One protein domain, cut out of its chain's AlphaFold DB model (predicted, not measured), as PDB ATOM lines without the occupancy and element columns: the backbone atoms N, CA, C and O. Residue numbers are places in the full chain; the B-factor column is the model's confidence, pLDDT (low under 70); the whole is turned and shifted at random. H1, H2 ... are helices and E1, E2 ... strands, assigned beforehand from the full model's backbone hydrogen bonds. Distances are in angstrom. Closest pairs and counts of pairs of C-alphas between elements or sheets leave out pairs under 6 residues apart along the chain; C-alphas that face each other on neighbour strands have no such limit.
ATOM      1  N   LEU A  16       7.368  24.273  33.577       87.19
ATOM      2  CA  LEU A  16       8.254  25.241  34.202       87.19
ATOM      3  C   LEU A  16       9.684  24.706  34.404       87.19
ATOM      4  O   LEU A  16      10.642  25.422  34.138       87.19
ATOM      5  N   THR A  17       9.847  23.443  34.803       89.56
ATOM      6  CA  THR A  17      11.163  22.810  34.989       89.56
ATOM      7  C   THR A  17      11.898  22.655  33.661       89.56
ATOM      8  O   THR A  17      13.085  22.950  33.569       89.56
ATOM      9  N   ALA A  18      11.182  22.258  32.608       92.75
ATOM     10  CA  ALA A  18      11.742  22.165  31.264       92.75
ATOM     11  C   ALA A  18      12.217  23.533  30.743       92.75
ATOM     12  O   ALA A  18      13.296  23.629  30.156       92.75
ATOM     13  N   ILE A  19      11.440  24.593  30.994       95.31
ATOM     14  CA  ILE A  19      11.823  25.970  30.650       95.31
ATOM     15  C   ILE A  19      13.060  26.394  31.456       95.31
ATOM     16  O   ILE A  19      14.010  26.909  30.873       95.31
ATOM     17  N   ALA A  20      13.101  26.105  32.760       96.12
ATOM     18  CA  ALA A  20      14.259  26.390  33.607       96.12
ATOM     19  C   ALA A  20      15.539  25.698  33.108       96.12
ATOM     20  O   ALA A  20      16.589  26.334  33.040       96.12
ATOM     21  N   TYR A  21      15.457  24.433  32.681       97.56
ATOM     22  CA  TYR A  21      16.589  23.737  32.062       97.56
ATOM     23  C   TYR A  21      17.040  24.397  30.756       97.56
ATOM     24  O   TYR A  21      18.241  24.583  30.564       97.56
ATOM     25  N   ALA A  22      16.110  24.782  29.878       98.12
ATOM     26  CA  ALA A  22      16.454  25.470  28.634       98.12
ATOM     27  C   ALA A  22      17.157  26.809  28.891       98.12
ATOM     28  O   ALA A  22      18.160  27.101  28.240       98.12
ATOM     29  N   VAL A  23      16.657  27.600  29.845       98.44
ATOM     30  CA  VAL A  23      17.247  28.891  30.229       98.44
ATOM     31  C   VAL A  23      18.640  28.693  30.822       98.44
ATOM     32  O   VAL A  23      19.587  29.313  30.344       98.44
ATOM     33  N   ALA A  24      18.797  27.802  31.805       98.56
ATOM     34  CA  ALA A  24      20.095  27.546  32.429       98.56
ATOM     35  C   ALA A  24      21.134  27.039  31.416       98.56
ATOM     36  O   ALA A  24      22.261  27.531  31.397       98.56
ATOM     37  N   GLU A  25      20.762  26.091  30.549       98.62
ATOM     38  CA  GLU A  25      21.664  25.596  29.503       98.62
ATOM     39  C   GLU A  25      22.034  26.709  28.516       98.62
ATOM     40  O   GLU A  25      23.214  26.900  28.240       98.62
ATOM     41  N   GLY A  26      21.058  27.498  28.052       98.44
ATOM     42  CA  GLY A  26      21.301  28.596  27.117       98.44
ATOM     43  C   GLY A  26      22.225  29.672  27.685       98.44
ATOM     44  O   GLY A  26      23.139  30.127  26.998       98.44
ATOM     45  N   LEU A  27      22.041  30.049  28.954       98.62
ATOM     46  CA  LEU A  27      22.938  30.979  29.645       98.62
ATOM     47  C   LEU A  27      24.349  30.399  29.803       98.62
ATOM     48  O   LEU A  27      25.331  31.126  29.651       98.62
ATOM     49  N   CYS A  28      24.463  29.101  30.095       98.50
ATOM     50  CA  CYS A  28      25.748  28.426  30.242       98.50
ATOM     51  C   CYS A  28      26.493  28.340  28.902       98.50
ATOM     52  O   CYS A  28      27.682  28.649  28.841       98.50
ATOM     53  N   GLU A  29      25.806  27.981  27.814       97.94
ATOM     54  CA  GLU A  29      26.378  27.965  26.461       97.94
ATOM     55  C   GLU A  29      26.773  29.370  25.979       97.94
ATOM     56  O   GLU A  29      27.749  29.528  25.242       97.94
ATOM     57  N   ALA A  30      26.058  30.405  26.431       97.38
ATOM     58  CA  ALA A  30      26.404  31.804  26.189       97.38
ATOM     59  C   ALA A  30      27.554  32.323  27.079       97.38
ATOM     60  O   ALA A  30      28.011  33.447  26.876       97.38
ATOM     61  N   GLY A  31      28.030  31.532  28.050       97.62
ATOM     62  CA  GLY A  31      29.078  31.924  28.998       97.62
ATOM     63  C   GLY A  31      28.631  32.943  30.055       97.62
ATOM     64  O   GLY A  31      29.478  33.576  30.680       97.62
ATOM     65  N   LEU A  32      27.321  33.120  30.246       97.75
ATOM     66  CA  LEU A  32      26.735  34.077  31.194       97.75
ATOM     67  C   LEU A  32      26.632  33.508  32.615       97.75
ATOM     68  O   LEU A  32      26.659  34.255  33.589       97.75
ATOM     69  N   VAL A  33      26.538  32.183  32.734       98.12
ATOM     70  CA  VAL A  33      26.543  31.465  34.013       98.12
ATOM     71  C   VAL A  33      27.506  30.275  33.938       98.12
ATOM     72  O   VAL A  33      27.717  29.728  32.856       98.12
ATOM     73  N   PRO A  34      28.098  29.836  35.063       97.56
ATOM     74  CA  PRO A  34      29.109  28.776  35.048       97.56
ATOM     75  C   PRO A  34      28.530  27.353  34.983       97.56
ATOM     76  O   PRO A  34      29.286  26.396  34.818       97.56
ATOM     77  N   ARG A  35      27.214  27.180  35.176       97.56
ATOM     78  CA  ARG A  35      26.555  25.867  35.217       97.56
ATOM     79  C   ARG A  35      25.218  25.900  34.476       97.56
ATOM     80  O   ARG A  35      24.452  26.840  34.648       97.56
ATOM     81  N   GLY A  36      24.955  24.861  33.684       97.00
ATOM     82  CA  GLY A  36      23.736  24.709  32.882       97.00
ATOM     83  C   GLY A  36      22.614  23.945  33.587       97.00
ATOM     84  O   GLY A  36      22.508  23.949  34.815       97.00
ATOM     85  N   ALA A  37      21.799  23.228  32.811       96.94
ATOM     86  CA  ALA A  37      20.572  22.577  33.280       96.94
ATOM     87  C   ALA A  37      20.771  21.640  34.485       96.94
ATOM     88  O   ALA A  37      19.910  21.554  35.355       96.94
ATOM     89  N   ALA A  38      21.919  20.963  34.576       95.88
ATOM     90  CA  ALA A  38      22.220  20.026  35.662       95.88
ATOM     91  C   ALA A  38      22.360  20.679  37.052       95.88
ATOM     92  O   ALA A  38      22.429  19.961  38.046       95.88
ATOM     93  N   ALA A  39      22.457  22.009  37.127       96.62
ATOM     94  CA  ALA A  39      22.512  22.755  38.382       96.62
ATOM     95  C   ALA A  39      21.161  23.364  38.782       96.62
ATOM     96  O   ALA A  39      21.086  24.035  39.806       96.62
ATOM     97  N   VAL A  40      20.107  23.174  37.986       96.31
ATOM     98  CA  VAL A  40      18.779  23.694  38.313       96.31
ATOM     99  C   VAL A  40      18.168  22.860  39.435       96.31
ATOM    100  O   VAL A  40      18.078  21.635  39.327       96.31
ATOM    101  N   SER A  41      17.703  23.532  40.484       92.50
ATOM    102  CA  SER A  41      16.956  22.918  41.579       92.50
ATOM    103  C   SER A  41      15.485  23.309  41.536       92.50
ATOM    104  O   SER A  41      15.124  24.405  41.110       92.50
ATOM    105  N   LEU A  42      14.623  22.381  41.956       87.81
ATOM    106  CA  LEU A  42      13.177  22.559  42.041       87.81
ATOM    107  C   LEU A  42      12.708  22.009  43.384       87.81
ATOM    108  O   LEU A  42      12.720  20.798  43.597       87.81
ATOM    109  N   THR A  43      12.273  22.894  44.273       85.25
ATOM    110  CA  THR A  43      11.766  22.505  45.592       85.25
ATOM    111  C   THR A  43      10.341  23.025  45.755       85.25
ATOM    112  O   THR A  43      10.155  24.242  45.719       85.25
ATOM    113  N   PRO A  44       9.325  22.160  45.914       80.75
ATOM    114  CA  PRO A  44       7.991  22.621  46.277       80.75
ATOM    115  C   PRO A  44       8.019  23.224  47.690       80.75
ATOM    116  O   PRO A  44       8.702  22.704  48.575       80.75
ATOM    117  N   ASP A  45       7.298  24.317  47.907       77.06
ATOM    118  CA  ASP A  45       7.033  24.847  49.243       77.06
ATOM    119  C   ASP A  45       5.741  24.268  49.844       77.06
ATOM    120  O   ASP A  45       5.061  23.434  49.236       77.06
ATOM    121  N   ALA A  46       5.445  24.648  51.090       75.69
ATOM    122  CA  ALA A  46       4.309  24.116  51.840       75.69
ATOM    123  C   ALA A  46       2.960  24.593  51.272       75.69
ATOM    124  O   ALA A  46       1.922  23.983  51.530       75.69
ATOM    125  N   GLU A  47       2.984  25.657  50.476       74.50
ATOM    126  CA  GLU A  47       1.842  26.324  49.866       74.50
ATOM    127  C   GLU A  47       1.573  25.834  48.432       74.50
ATOM    128  O   GLU A  47       0.608  26.264  47.796       74.50
ATOM    129  N   GLY A  48       2.392  24.906  47.922       69.06
ATOM    130  CA  GLY A  48       2.262  24.339  46.580       69.06
ATOM    131  C   GLY A  48       2.877  25.200  45.472       69.06
ATOM    132  O   GLY A  48       2.677  24.903  44.292       69.06
ATOM    133  N   ALA A  49       3.631  26.241  45.825       74.12
ATOM    134  CA  ALA A  49       4.504  26.954  44.910       74.12
ATOM    135  C   ALA A  49       5.844  26.219  44.750       74.12
ATOM    136  O   ALA A  49       6.222  25.342  45.526       74.12
ATOM    137  N   TYR A  50       6.558  26.542  43.675       78.56
ATOM    138  CA  TYR A  50       7.856  25.955  43.369       78.56
ATOM    139  C   TYR A  50       8.945  27.005  43.543       78.56
ATOM    140  O   TYR A  50       8.900  28.060  42.913       78.56
ATOM    141  N   ARG A  51       9.962  26.688  44.345       85.69
ATOM    142  CA  ARG A  51      11.231  27.415  44.367       85.69
ATOM    143  C   ARG A  51      12.167  26.819  43.330       85.69
ATOM    144  O   ARG A  51      12.461  25.623  43.377       85.69
ATOM    145  N   ILE A  52      12.610  27.664  42.406       90.00
ATOM    146  CA  ILE A  52      13.552  27.316  41.345       90.00
ATOM    147  C   ILE A  52      14.795  28.175  41.505       90.00
ATOM    148  O   ILE A  52      14.686  29.384  41.696       90.00
ATOM    149  N   GLY A  53      15.961  27.551  41.410       92.62
ATOM    150  CA  GLY A  53      17.243  28.235  41.496       92.62
ATOM    151  C   GLY A  53      18.321  27.523  40.694       92.62
ATOM    152  O   GLY A  53      18.101  26.435  40.157       92.62
ATOM    153  N   LEU A  54      19.492  28.154  40.623       95.50
ATOM    154  CA  LEU A  54      20.694  27.591  40.022       95.50
ATOM    155  C   LEU A  54      21.728  27.369  41.131       95.50
ATOM    156  O   LEU A  54      22.151  28.311  41.793       95.50
ATOM    157  N   GLU A  55      22.103  26.121  41.385       95.50
ATOM    158  CA  GLU A  55      22.912  25.750  42.547       95.50
ATOM    159  C   GLU A  55      24.417  25.875  42.305       95.50
ATOM    160  O   GLU A  55      24.944  25.524  41.244       95.50
ATOM    161  N   GLY A  56      25.149  26.262  43.354       94.88
ATOM    162  CA  GLY A  56      26.613  26.308  43.327       94.88
ATOM    163  C   GLY A  56      27.155  27.313  42.311       94.88
ATOM    164  O   GLY A  56      28.158  27.037  41.653       94.88
ATOM    165  N   VAL A  57      26.469  28.447  42.152       95.75
ATOM    166  CA  VAL A  57      26.876  29.555  41.282       95.75
ATOM    167  C   VAL A  57      26.995  30.853  42.089       95.75
ATOM    168  O   VAL A  57      26.367  30.968  43.143       95.75
ATOM    169  N   PRO A  58      27.786  31.837  41.624       95.81
ATOM    170  CA  PRO A  58      27.820  33.167  42.228       95.81
ATOM    171  C   PRO A  58      26.455  33.864  42.185       95.81
ATOM    172  O   PRO A  58      25.662  33.622  41.276       95.81
ATOM    173  N   GLU A  59      26.228  34.798  43.106       93.75
ATOM    174  CA  GLU A  59      24.979  35.566  43.222       93.75
ATOM    175  C   GLU A  59      24.550  36.215  41.897       93.75
ATOM    176  O   GLU A  59      23.451  35.950  41.420       93.75
ATOM    177  N   ALA A  60      25.455  36.926  41.219       95.94
ATOM    178  CA  ALA A  60      25.172  37.549  39.922       95.94
ATOM    179  C   ALA A  60      24.733  36.542  38.833       95.94
ATOM    180  O   ALA A  60      23.933  36.868  37.957       95.94
ATOM    181  N   ALA A  61      25.234  35.301  38.877       97.00
ATOM    182  CA  ALA A  61      24.806  34.246  37.955       97.00
ATOM    183  C   ALA A  61      23.408  33.716  38.313       97.00
ATOM    184  O   ALA A  61      22.615  33.424  37.417       97.00
ATOM    185  N   SER A  62      23.094  33.627  39.609       96.38
ATOM    186  CA  SER A  62      21.751  33.296  40.091       96.38
ATOM    187  C   SER A  62      20.736  34.373  39.694       96.38
ATOM    188  O   SER A  62      19.679  34.043  39.165       96.38
ATOM    189  N   GLU A  63      21.070  35.655  39.863       96.56
ATOM    190  CA  GLU A  63      20.238  36.781  39.418       96.56
ATOM    191  C   GLU A  63      19.990  36.738  37.910       96.56
ATOM    192  O   GLU A  63      18.843  36.792  37.471       96.56
ATOM    193  N   CYS A  64      21.050  36.558  37.112       97.75
ATOM    194  CA  CYS A  64      20.941  36.441  35.659       97.75
ATOM    195  C   CYS A  64      19.995  35.303  35.246       97.75
ATOM    196  O   CYS A  64      19.135  35.490  34.382       97.75
ATOM    197  N   PHE A  65      20.114  34.141  35.895       98.19
ATOM    198  CA  PHE A  65      19.224  33.008  35.671       98.19
ATOM    199  C   PHE A  65      17.769  33.321  36.032       98.19
ATOM    200  O   PHE A  65      16.878  33.055  35.228       98.19
ATOM    201  N   VAL A  66      17.525  33.900  37.207       96.25
ATOM    202  CA  VAL A  66      16.172  34.211  37.684       96.25
ATOM    203  C   VAL A  66      15.496  35.245  36.784       96.25
ATOM    204  O   VAL A  66      14.353  35.032  36.390       96.25
ATOM    205  N   THR A  67      16.197  36.311  36.390       97.06
ATOM    206  CA  THR A  67      15.668  37.313  35.453       97.06
ATOM    207  C   THR A  67      15.348  36.698  34.092       97.06
ATOM    208  O   THR A  67      14.262  36.914  33.561       97.06
ATOM    209  N   ALA A  68      16.250  35.889  33.531       97.88
ATOM    210  CA  ALA A  68      16.006  35.252  32.239       97.88
ATOM    211  C   ALA A  68      14.852  34.236  32.295       97.88
ATOM    212  O   ALA A  68      14.075  34.118  31.346       97.88
ATOM    213  N   LEU A  69      14.726  33.500  33.403       96.31
ATOM    214  CA  LEU A  69      13.614  32.581  33.615       96.31
ATOM    215  C   LEU A  69      12.290  33.340  33.715       96.31
ATOM    216  O   LEU A  69      11.329  32.924  33.071       96.31
ATOM    217  N   ASP A  70      12.257  34.449  34.458       93.62
ATOM    218  CA  ASP A  70      11.085  35.319  34.590       93.62
ATOM    219  C   ASP A  70      10.577  35.798  33.229       93.62
ATOM    220  O   ASP A  70       9.399  35.646  32.908       93.62
ATOM    221  N   GLU A  71      11.481  36.296  32.384       95.19
ATOM    222  CA  GLU A  71      11.153  36.737  31.028       95.19
ATOM    223  C   GLU A  71      10.565  35.593  30.182       95.19
ATOM    224  O   GLU A  71       9.599  35.802  29.447       95.19
ATOM    225  N   ALA A  72      11.107  34.375  30.290       95.00
ATOM    226  CA  ALA A  72      10.654  33.219  29.510       95.00
ATOM    227  C   ALA A  72       9.264  32.696  29.922       95.00
ATOM    228  O   ALA A  72       8.577  32.052  29.116       95.00
ATOM    229  N   VAL A  73       8.857  32.923  31.173       91.19
ATOM    230  CA  VAL A  73       7.592  32.415  31.738       91.19
ATOM    231  C   VAL A  73       6.515  33.487  31.874       91.19
ATOM    232  O   VAL A  73       5.337  33.149  32.010       91.19
ATOM    233  N   SER A  74       6.901  34.759  31.813       88.69
ATOM    234  CA  SER A  74       5.992  35.898  31.883       88.69
ATOM    235  C   SER A  74       5.136  36.047  30.620       88.69
ATOM    236  O   SER A  74       5.526  35.595  29.538       88.69
ATOM    237  N   PRO A  75       3.962  36.706  30.722       86.88
ATOM    238  CA  PRO A  75       3.201  37.152  29.561       86.88
ATOM    239  C   PRO A  75       4.087  37.846  28.527       86.88
ATOM    240  O   PRO A  75       4.942  38.664  28.867       86.88
ATOM    241  N   VAL A  76       3.867  37.525  27.253       86.12
ATOM    242  CA  VAL A  76       4.675  38.073  26.160       86.12
ATOM    243  C   VAL A  76       4.467  39.591  26.073       86.12
ATOM    244  O   VAL A  76       3.364  40.056  25.782       86.12
ATOM    245  N   GLY A  77       5.542  40.341  26.340       86.69
ATOM    246  CA  GLY A  77       5.636  41.795  26.174       86.69
ATOM    247  C   GLY A  77       6.108  42.181  24.770       86.69
ATOM    248  O   GLY A  77       5.407  41.926  23.800       86.69
ATOM    249  N   ASP A  78       7.308  42.762  24.657       91.38
ATOM    250  CA  ASP A  78       7.966  43.102  23.377       91.38
ATOM    251  C   ASP A  78       9.351  42.423  23.241       91.38
ATOM    252  O   ASP A  78      10.384  43.093  23.136       91.38
ATOM    253  N   PRO A  79       9.441  41.078  23.314       94.69
ATOM    254  CA  PRO A  79      10.716  40.400  23.140       94.69
ATOM    255  C   PRO A  79      11.190  40.517  21.691       94.69
ATOM    256  O   PRO A  79      10.403  40.560  20.747       94.69
ATOM    257  N   ARG A  80      12.508  40.486  21.484       97.19
ATOM    258  CA  ARG A  80      13.088  40.529  20.132       97.19
ATOM    259  C   ARG A  80      12.838  39.241  19.338       97.19
ATOM    260  O   ARG A  80      12.787  39.272  18.107       97.19
ATOM    261  N   TYR A  81      12.707  38.117  20.036       97.62
ATOM    262  CA  TYR A  81      12.439  36.815  19.440       97.62
ATOM    263  C   TYR A  81      11.405  36.038  20.261       97.62
ATOM    264  O   TYR A  81      11.362  36.159  21.486       97.62
ATOM    265  N   LEU A  82      10.606  35.219  19.578       96.06
ATOM    266  CA  LEU A  82       9.657  34.280  20.176       96.06
ATOM    267  C   LEU A  82      10.043  32.838  19.848       96.06
ATOM    268  O   LEU A  82      10.558  32.572  18.763       96.06
ATOM    269  N   LEU A  83       9.741  31.912  20.755       95.44
ATOM    270  CA  LEU A  83       9.878  30.472  20.541       95.44
ATOM    271  C   LEU A  83       8.540  29.755  20.735       95.44
ATOM    272  O   LEU A  83       7.839  30.032  21.713       95.44
ATOM    273  N   PRO A  84       8.172  28.824  19.838       92.62
ATOM    274  CA  PRO A  84       6.934  28.080  19.969       92.62
ATOM    275  C   PRO A  84       7.080  26.908  20.949       92.62
ATOM    276  O   PRO A  84       8.115  26.246  21.055       92.62
ATOM    277  N   ARG A  85       5.977  26.604  21.624       90.62
ATOM    278  CA  ARG A  85       5.752  25.392  22.402       90.62
ATOM    279  C   ARG A  85       4.473  24.731  21.917       90.62
ATOM    280  O   ARG A  85       3.378  25.254  22.124       90.62
ATOM    281  N   TYR A  86       4.618  23.577  21.274       84.88
ATOM    282  CA  TYR A  86       3.486  22.803  20.775       84.88
ATOM    283  C   TYR A  86       2.883  21.976  21.910       84.88
ATOM    284  O   TYR A  86       3.543  21.104  22.475       84.88
ATOM    285  N   VAL A  87       1.623  22.244  22.248       77.75
ATOM    286  CA  VAL A  87       0.880  21.513  23.275       77.75
ATOM    287  C   VAL A  87       0.056  20.417  22.593       77.75
ATOM    288  O   VAL A  87      -0.825  20.741  21.789       77.75
ATOM    289  N   PRO A  88       0.314  19.127  22.881       64.25
ATOM    290  CA  PRO A  88      -0.498  18.042  22.347       64.25
ATOM    291  C   PRO A  88      -1.942  18.170  22.840       64.25
ATOM    292  O   PRO A  88      -2.178  18.325  24.041       64.25
ATOM    293  N   ASP A  89      -2.910  18.068  21.931       58.25
ATOM    294  CA  ASP A  89      -4.321  18.027  22.308       58.25
ATOM    295  C   ASP A  89      -4.622  16.719  23.061       58.25
ATOM    296  O   ASP A  89      -4.451  15.615  22.536       58.25
ATOM    297  N   ARG A  90      -5.067  16.834  24.317       50.50
ATOM    298  CA  ARG A  90      -5.414  15.679  25.158       50.50
ATOM    299  C   ARG A  90      -6.755  15.044  24.759       50.50
ATOM    300  O   ARG A  90      -6.990  13.897  25.143       50.50
ATOM    301  N   GLN A  91      -7.624  15.728  24.000       46.84
ATOM    302  CA  GLN A  91      -8.923  15.180  23.574       46.84
ATOM    303  C   GLN A  91      -8.796  14.127  22.467       46.84
ATOM    304  O   GLN A  91      -9.506  13.120  22.506       46.84
ATOM    305  N   GLY A  92      -7.835  14.276  21.549       44.78
ATOM    306  CA  GLY A  92      -7.605  13.313  20.463       44.78
ATOM    307  C   GLY A  92      -7.175  11.912  20.924       44.78
ATOM    308  O   GLY A  92      -7.318  10.950  20.178       44.78
ATOM    309  N   TRP A  93      -6.687  11.767  22.163       40.19
ATOM    310  CA  TRP A  93      -6.268  10.474  22.722       40.19
ATOM    311  C   TRP A  93      -7.435   9.633  23.266       40.19
ATOM    312  O   TRP A  93      -7.352   8.407  23.297       40.19
ATOM    313  N   ARG A  94      -8.531  10.269  23.708       44.91
ATOM    314  CA  ARG A  94      -9.709   9.568  24.263       44.91
ATOM    315  C   ARG A  94     -10.747   9.192  23.203       44.91
ATOM    316  O   ARG A  94     -11.572   8.318  23.460       44.91
ATOM    317  N   ALA A  95     -10.696   9.811  22.026       45.91
ATOM    318  CA  ALA A  95     -11.509   9.431  20.879       45.91
ATOM    319  C   ALA A  95     -10.857   8.233  20.171       45.91
ATOM    320  O   ALA A  95     -10.027   8.379  19.276       45.91
ATOM    321  N   GLY A  96     -11.189   7.025  20.631       47.09
ATOM    322  CA  GLY A  96     -10.776   5.794  19.969       47.09
ATOM    323  C   GLY A  96     -11.144   5.799  18.479       47.09
ATOM    324  O   GLY A  96     -12.249   6.175  18.106       47.09
ATOM    325  N   HIS A  97     -10.218   5.283  17.667       42.75
ATOM    326  CA  HIS A  97     -10.352   4.927  16.249       42.75
ATOM    327  C   HIS A  97     -10.183   6.043  15.193       42.75
ATOM    328  O   HIS A  97     -10.959   6.980  15.076       42.75
ATOM    329  N   ARG A  98      -9.200   5.808  14.304       42.69
ATOM    330  CA  ARG A  98      -9.088   6.342  12.930       42.69
ATOM    331  C   ARG A  98      -9.078   7.869  12.773       42.69
ATOM    332  O   ARG A  98      -9.712   8.402  11.868       42.69
ATOM    333  N   ALA A  99      -8.227   8.565  13.519       40.94
ATOM    334  CA  ALA A  99      -7.682   9.808  12.989       40.94
ATOM    335  C   ALA A  99      -6.609   9.441  11.955       40.94
ATOM    336  O   ALA A  99      -5.572   8.853  12.273       40.94
ATOM    337  N   THR A 100      -6.885   9.725  10.686       39.00
ATOM    338  CA  THR A 100      -5.851   9.814   9.655       39.00
ATOM    339  C   THR A 100      -4.713  10.698  10.183       39.00
ATOM    340  O   THR A 100      -4.941  11.578  11.007       39.00
ATOM    341  N   ARG A 101      -3.475  10.466   9.731       40.88
ATOM    342  CA  ARG A 101      -2.237  11.196  10.105       40.88
ATOM    343  C   ARG A 101      -2.284  12.733   9.944       40.88
ATOM    344  O   ARG A 101      -1.246  13.378  10.009       40.88
ATOM    345  N   ASN A 102      -3.443  13.322   9.682       37.62
ATOM    346  CA  ASN A 102      -3.610  14.690   9.256       37.62
ATOM    347  C   ASN A 102      -4.428  15.467  10.297       37.62
ATOM    348  O   ASN A 102      -5.633  15.264  10.414       37.62
ATOM    349  N   LYS A 103      -3.749  16.395  10.985       39.81
ATOM    350  CA  LYS A 103      -4.269  17.386  11.947       39.81
ATOM    351  C   LYS A 103      -4.488  16.900  13.384       39.81
ATOM    352  O   LYS A 103      -5.587  16.969  13.917       39.81
ATOM    353  N   LEU A 104      -3.396  16.566  14.072       42.25
ATOM    354  CA  LEU A 104      -3.307  16.977  15.473       42.25
ATOM    355  C   LEU A 104      -3.161  18.507  15.466       42.25
ATOM    356  O   LEU A 104      -2.095  19.033  15.154       42.25
ATOM    357  N   SER A 105      -4.252  19.234  15.701       46.88
ATOM    358  CA  SER A 105      -4.216  20.680  15.928       46.88
ATOM    359  C   SER A 105      -3.566  20.939  17.285       46.88
ATOM    360  O   SER A 105      -4.246  21.013  18.303       46.88
ATOM    361  N   HIS A 106      -2.235  20.997  17.319       55.75
ATOM    362  CA  HIS A 106      -1.505  21.394  18.520       55.75
ATOM    363  C   HIS A 106      -1.786  22.872  18.800       55.75
ATOM    364  O   HIS A 106      -1.561  23.717  17.931       55.75
ATOM    365  N   ALA A 107      -2.254  23.195  20.007       72.19
ATOM    366  CA  ALA A 107      -2.242  24.581  20.458       72.19
ATOM    367  C   ALA A 107      -0.778  25.039  20.542       72.19
ATOM    368  O   ALA A 107       0.071  24.309  21.059       72.19
ATOM    369  N   VAL A 108      -0.469  26.221  20.008       82.06
ATOM    370  CA  VAL A 108       0.890  26.778  20.032       82.06
ATOM    371  C   VAL A 108       0.934  27.910  21.041       82.06
ATOM    372  O   VAL A 108       0.263  28.929  20.873       82.06
ATOM    373  N   VAL A 109       1.737  27.725  22.081       87.50
ATOM    374  CA  VAL A 109       2.070  28.778  23.038       87.50
ATOM    375  C   VAL A 109       3.403  29.383  22.632       87.50
ATOM    376  O   VAL A 109       4.328  28.642  22.317       87.50
ATOM    377  N   HIS A 110       3.519  30.706  22.638       90.19
ATOM    378  CA  HIS A 110       4.787  31.373  22.356       90.19
ATOM    379  C   HIS A 110       5.406  31.881  23.649       90.19
ATOM    380  O   HIS A 110       4.712  32.430  24.501       90.19
ATOM    381  N   HIS A 111       6.714  31.700  23.766       93.50
ATOM    382  CA  HIS A 111       7.517  32.185  24.877       93.50
ATOM    383  C   HIS A 111       8.512  33.224  24.375       93.50
ATOM    384  O   HIS A 111       9.024  33.113  23.256       93.50
ATOM    385  N   ALA A 112       8.791  34.230  25.200       95.75
ATOM    386  CA  ALA A 112       9.864  35.168  24.929       95.75
ATOM    387  C   ALA A 112      11.217  34.443  24.949       95.75
ATOM    388  O   ALA A 112      11.486  33.617  25.822       95.75
ATOM    389  N   VAL A 113      12.089  34.778  23.999       97.75
ATOM    390  CA  VAL A 113      13.524  34.551  24.187       97.75
ATOM    391  C   VAL A 113      14.019  35.603  25.182       97.75
ATOM    392  O   VAL A 113      13.835  36.792  24.892       97.75
ATOM    393  N   PRO A 114      14.650  35.206  26.303       98.12
ATOM    394  CA  PRO A 114      15.158  36.152  27.290       98.12
ATOM    395  C   PRO A 114      16.065  37.198  26.652       98.12
ATOM    396  O   PRO A 114      16.849  36.868  25.764       98.12
ATOM    397  N   SER A 115      15.992  38.448  27.089       97.75
ATOM    398  CA  SER A 115      16.707  39.592  26.518       97.75
ATOM    399  C   SER A 115      18.219  39.350  26.430       97.75
ATOM    400  O   SER A 115      18.827  39.584  25.380       97.75
ATOM    401  N   VAL A 116      18.801  38.761  27.480       98.00
ATOM    402  CA  VAL A 116      20.218  38.368  27.564       98.00
ATOM    403  C   VAL A 116      20.626  37.304  26.535       98.00
ATOM    404  O   VAL A 116      21.778  37.274  26.108       98.00
ATOM    405  N   LEU A 117      19.683  36.481  26.067       98.19
ATOM    406  CA  LEU A 117      19.891  35.461  25.030       98.19
ATOM    407  C   LEU A 117      19.364  35.898  23.652       98.19
ATOM    408  O   LEU A 117      19.771  35.358  22.625       98.19
ATOM    409  N   GLY A 118      18.484  36.895  23.614       96.81
ATOM    410  CA  GLY A 118      17.800  37.416  22.435       96.81
ATOM    411  C   GLY A 118      18.442  38.673  21.860       96.81
ATOM    412  O   GLY A 118      17.907  39.255  20.920       96.81
ATOM    413  N   GLY A 119      19.590  39.105  22.388       95.19
ATOM    414  CA  GLY A 119      20.285  40.312  21.940       95.19
ATOM    415  C   GLY A 119      20.731  40.272  20.475       95.19
ATOM    416  O   GLY A 119      20.884  41.323  19.859       95.19
ATOM    417  N   GLN A 120      20.904  39.089  19.882       95.94
ATOM    418  CA  GLN A 120      21.241  38.914  18.467       95.94
ATOM    419  C   GLN A 120      20.886  37.501  17.974       95.94
ATOM    420  O   GLN A 120      20.710  36.582  18.776       95.94
ATOM    421  N   ARG A 121      20.794  37.327  16.647       96.44
ATOM    422  CA  ARG A 121      20.257  36.113  16.008       96.44
ATOM    423  C   ARG A 121      20.988  34.824  16.396       96.44
ATOM    424  O   ARG A 121      20.331  33.871  16.779       96.44
ATOM    425  N   ARG A 122      22.323  34.799  16.360       97.38
ATOM    426  CA  ARG A 122      23.134  33.618  16.713       97.38
ATOM    427  C   ARG A 122      22.881  33.147  18.149       97.38
ATOM    428  O   ARG A 122      22.883  31.949  18.385       97.38
ATOM    429  N   SER A 123      22.691  34.059  19.104       97.31
ATOM    430  CA  SER A 123      22.400  33.685  20.501       97.31
ATOM    431  C   SER A 123      20.964  33.198  20.640       97.31
ATOM    432  O   SER A 123      20.730  32.192  21.299       97.31
ATOM    433  N   ALA A 124      20.020  33.849  19.953       98.00
ATOM    434  CA  ALA A 124      18.637  33.389  19.925       98.00
ATOM    435  C   ALA A 124      18.527  31.976  19.322       98.00
ATOM    436  O   ALA A 124      17.798  31.146  19.852       98.00
ATOM    437  N   ASP A 125      19.292  31.682  18.268       98.12
ATOM    438  CA  ASP A 125      19.335  30.361  17.633       98.12
ATOM    439  C   ASP A 125      20.025  29.308  18.520       98.12
ATOM    440  O   ASP A 125      19.561  28.171  18.596       98.12
ATOM    441  N   ALA A 126      21.088  29.676  19.243       97.81
ATOM    442  CA  ALA A 126      21.718  28.791  20.228       97.81
ATOM    443  C   ALA A 126      20.751  28.453  21.377       97.81
ATOM    444  O   ALA A 126      20.559  27.287  21.723       97.81
ATOM    445  N   TYR A 127      20.047  29.459  21.904       98.38
ATOM    446  CA  TYR A 127      18.992  29.233  22.885       98.38
ATOM    447  C   TYR A 127      17.838  28.397  22.314       98.38
ATOM    448  O   TYR A 127      17.330  27.520  23.007       98.38
ATOM    449  N   ALA A 128      17.457  28.587  21.046       98.19
ATOM    450  CA  ALA A 128      16.456  27.751  20.384       98.19
ATOM    451  C   ALA A 128      16.881  26.273  20.344       98.19
ATOM    452  O   ALA A 128      16.050  25.390  20.541       98.19
ATOM    453  N   ALA A 129      18.171  25.975  20.165       98.12
ATOM    454  CA  ALA A 129      18.672  24.604  20.251       98.12
ATOM    455  C   ALA A 129      18.507  24.012  21.667       98.12
ATOM    456  O   ALA A 129      18.065  22.868  21.807       98.12
ATOM    457  N   CYS A 130      18.776  24.800  22.715       97.88
ATOM    458  CA  CYS A 130      18.502  24.415  24.104       97.88
ATOM    459  C   CYS A 130      16.998  24.203  24.348       97.88
ATOM    460  O   CYS A 130      16.585  23.188  24.909       97.88
ATOM    461  N   TRP A 131      16.158  25.118  23.867       97.25
ATOM    462  CA  TRP A 131      14.701  25.018  23.937       97.25
ATOM    463  C   TRP A 131      14.174  23.744  23.273       97.25
ATOM    464  O   TRP A 131      13.376  23.017  23.863       97.25
ATOM    465  N   ASN A 132      14.689  23.416  22.089       95.31
ATOM    466  CA  ASN A 132      14.332  22.209  21.346       95.31
ATOM    467  C   ASN A 132      14.701  20.929  22.096       95.31
ATOM    468  O   ASN A 132      14.018  19.913  21.964       95.31
ATOM    469  N   ARG A 133      15.770  20.975  22.896       95.06
ATOM    470  CA  ARG A 133      16.226  19.850  23.712       95.06
ATOM    471  C   ARG A 133      15.341  19.606  24.933       95.06
ATOM    472  O   ARG A 133      15.112  18.446  25.265       95.06
ATOM    473  N   TYR A 134      14.885  20.663  25.605       94.31
ATOM    474  CA  TYR A 134      14.209  20.533  26.900       94.31
ATOM    475  C   TYR A 134      12.693  20.759  26.848       94.31
ATOM    476  O   TYR A 134      11.975  20.122  27.614       94.31
ATOM    477  N   VAL A 135      12.193  21.627  25.964       92.19
ATOM    478  CA  VAL A 135      10.806  22.118  25.987       92.19
ATOM    479  C   VAL A 135       9.994  21.635  24.787       92.19
ATOM    480  O   VAL A 135       9.024  20.897  24.949       92.19
ATOM    481  N   SER A 136      10.333  22.094  23.585       91.06
ATOM    482  CA  SER A 136       9.564  21.838  22.363       91.06
ATOM    483  C   SER A 136      10.395  22.216  21.149       91.06
ATOM    484  O   SER A 136      11.113  23.202  21.199       91.06
ATOM    485  N   GLY A 137      10.248  21.486  20.041       89.44
ATOM    486  CA  GLY A 137      10.865  21.873  18.771       89.44
ATOM    487  C   GLY A 137      10.336  23.217  18.254       89.44
ATOM    488  O   GLY A 137       9.162  23.528  18.458       89.44
ATOM    489  N   GLY A 138      11.190  23.979  17.572       91.31
ATOM    490  CA  GLY A 138      10.880  25.279  16.988       91.31
ATOM    491  C   GLY A 138      12.126  26.074  16.591       91.31
ATOM    492  O   GLY A 138      13.258  25.685  16.886       91.31
ATOM    493  N   GLU A 139      11.908  27.208  15.933       95.38
ATOM    494  CA  GLU A 139      12.948  28.189  15.618       95.38
ATOM    495  C   GLU A 139      12.603  29.539  16.243       95.38
ATOM    496  O   GLU A 139      11.429  29.867  16.428       95.38
ATOM    497  N   ALA A 140      13.627  30.334  16.554       96.56
ATOM    498  CA  ALA A 140      13.433  31.684  17.057       96.56
ATOM    499  C   ALA A 140      12.825  32.571  15.957       96.56
ATOM    500  O   ALA A 140      13.450  32.823  14.922       96.56
ATOM    501  N   VAL A 141      11.623  33.093  16.185       96.75
ATOM    502  CA  VAL A 141      10.942  33.998  15.252       96.75
ATOM    503  C   VAL A 141      11.262  35.437  15.621       96.75
ATOM    504  O   VAL A 141      11.007  35.861  16.744       96.75
ATOM    505  N   TYR A 142      11.823  36.203  14.684       97.25
ATOM    506  CA  TYR A 142      12.136  37.616  14.904       97.25
ATOM    507  C   TYR A 142      10.860  38.459  14.898       97.25
ATOM    508  O   TYR A 142      10.180  38.532  13.879       97.25
ATOM    509  N   THR A 143      10.552  39.139  16.000       95.94
ATOM    510  CA  THR A 143       9.260  39.830  16.186       95.94
ATOM    511  C   THR A 143       9.079  41.073  15.324       95.94
ATOM    512  O   THR A 143       7.959  41.540  15.152       95.94
ATOM    513  N   ARG A 144      10.156  41.594  14.726       93.56
ATOM    514  CA  ARG A 144      10.089  42.742  13.804       93.56
ATOM    515  C   ARG A 144      10.027  42.339  12.329       93.56
ATOM    516  O   ARG A 144      10.110  43.205  11.463       93.56
ATOM    517  N   SER A 145       9.921  41.044  12.023       93.88
ATOM    518  CA  SER A 145       9.521  40.601  10.683       93.88
ATOM    519  C   SER A 145       7.995  40.718  10.525       93.88
ATOM    520  O   SER A 145       7.290  40.729  11.534       93.88
ATOM    521  N   PRO A 146       7.450  40.773   9.294       91.81
ATOM    522  CA  PRO A 146       5.999  40.807   9.090       91.81
ATOM    523  C   PRO A 146       5.262  39.639   9.764       91.81
ATOM    524  O   PRO A 146       4.224  39.834  10.390       91.81
ATOM    525  N   GLU A 147       5.828  38.433   9.684       88.75
ATOM    526  CA  GLU A 147       5.288  37.233  10.332       88.75
ATOM    527  C   GLU A 147       5.376  37.321  11.861       88.75
ATOM    528  O   GLU A 147       4.386  37.104  12.562       88.75
ATOM    529  N   GLY A 148       6.547  37.689  12.388       90.06
ATOM    530  CA  GLY A 148       6.776  37.781  13.826       90.06
ATOM    531  C   GLY A 148       5.943  38.871  14.496       90.06
ATOM    532  O   GLY A 148       5.474  38.667  15.612       90.06
ATOM    533  N   ALA A 149       5.696  39.987  13.808       90.38
ATOM    534  CA  ALA A 149       4.841  41.059  14.305       90.38
ATOM    535  C   ALA A 149       3.384  40.593  14.440       90.38
ATOM    536  O   ALA A 149       2.729  40.888  15.440       90.38
ATOM    537  N   GLY A 150       2.893  39.811  13.471       87.56
ATOM    538  CA  GLY A 150       1.569  39.191  13.541       87.56
ATOM    539  C   GLY A 150       1.445  38.203  14.704       87.56
ATOM    540  O   GLY A 150       0.449  38.223  15.428       87.56
ATOM    541  N   LEU A 151       2.477  37.382  14.931       86.94
ATOM    542  CA  LEU A 151       2.529  36.469  16.077       86.94
ATOM    543  C   LEU A 151       2.550  37.220  17.410       86.94
ATOM    544  O   LEU A 151       1.802  36.858  18.315       86.94
ATOM    545  N   LEU A 152       3.360  38.273  17.524       86.88
ATOM    546  CA  LEU A 152       3.443  39.081  18.737       86.88
ATOM    547  C   LEU A 152       2.091  39.730  19.064       86.88
ATOM    548  O   LEU A 152       1.603  39.618  20.188       86.88
ATOM    549  N   ALA A 153       1.437  40.322  18.061       85.12
ATOM    550  CA  ALA A 153       0.112  40.918  18.210       85.12
ATOM    551  C   ALA A 153      -0.953  39.897  18.649       85.12
ATOM    552  O   ALA A 153      -1.822  40.220  19.454       85.12
ATOM    553  N   ALA A 154      -0.873  38.651  18.168       81.94
ATOM    554  CA  ALA A 154      -1.797  37.584  18.557       81.94
ATOM    555  C   ALA A 154      -1.610  37.094  20.008       81.94
ATOM    556  O   ALA A 154      -2.512  36.458  20.560       81.94
ATOM    557  N   GLN A 155      -0.449  37.355  20.618       72.56
ATOM    558  CA  GLN A 155      -0.077  36.865  21.951       72.56
ATOM    559  C   GLN A 155      -0.089  37.950  23.035       72.56
ATOM    560  O   GLN A 155      -0.055  37.611  24.219       72.56
ATOM    561  N   ALA A 156      -0.157  39.229  22.660       65.69
ATOM    562  CA  ALA A 156      -0.109  40.349  23.593       65.69
ATOM    563  C   ALA A 156      -1.123  40.187  24.745       65.69
ATOM    564  O   ALA A 156      -2.329  40.053  24.528       65.69
TER     565      ALA A 156
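This is residues 16 to 156 of the 172 residues of an uncharacterized protein of Streptomyces oceani (UniProt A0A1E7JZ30). H1 packs between H2 and H4 as a small helical core, with the hairpin E1-E2 beside H1 and H2 and a second hairpin, E3-E4, beside H4 and the last residues of H2. Residues 93 to 103, in the loop of the second hairpin, stick out as an arm, while H5 lies beside that hairpin, away from the other helices. The printed part has 141 residues with five named helices and four named strands in the order H1 E1 E2 H2 E3 E4 H3 H4 H5, both sheets antiparallel, class mixed. It is compact, with a radius of gyration of the C-alphas of 16.6 A, and spans 54 by 42 by 25 A.

Start at H1, residues 16 to 29: it touches H2, residues 59 to 73, opposite ways at a steep tilt of 52 degrees, closest at C-alphas Val 23 and Leu 69, 6.2 A. H1 touches H4, residues 121 to 134, closest at C-alphas Gly 26 and Tyr 127, 4.9 A. In the hairpin of E1, residues 40 to 44, and E2, residues 50 to 54, find N 41 and O 53 at 2.9 A. In the hairpin of E3, residues 81 to 87, and E4, residues 107 to 112, find N 85 and O 109 at 2.7 A. H3, residues 115 to 118, touches H4 only at the corner, closest at C-alphas Gly 118 and Ala 124, 4.8 A. H5, residues 146 to 155, touches no helix. Every O i to N i+4 pair is within hydrogen-bond range in H1, H2, H4 and H5; H3 is too short for one.

Find C-alpha 16 at (8.254, 25.241, 34.202); H1 runs 19.9 A from there. H2 measures 21.1 A, E3 19.6 A and H4 19.9 A. H5 ends at C-alpha 155, (-0.077, 36.865, 21.951).

The C-alphas farthest apart, Pro 58 and Arg 98, are 54.2 A apart. The printed part has no cut; the links E3 to E4 and H4 to H5 are long. The model's pLDDT is under 70 at residues 48, 88 to 106 and 156.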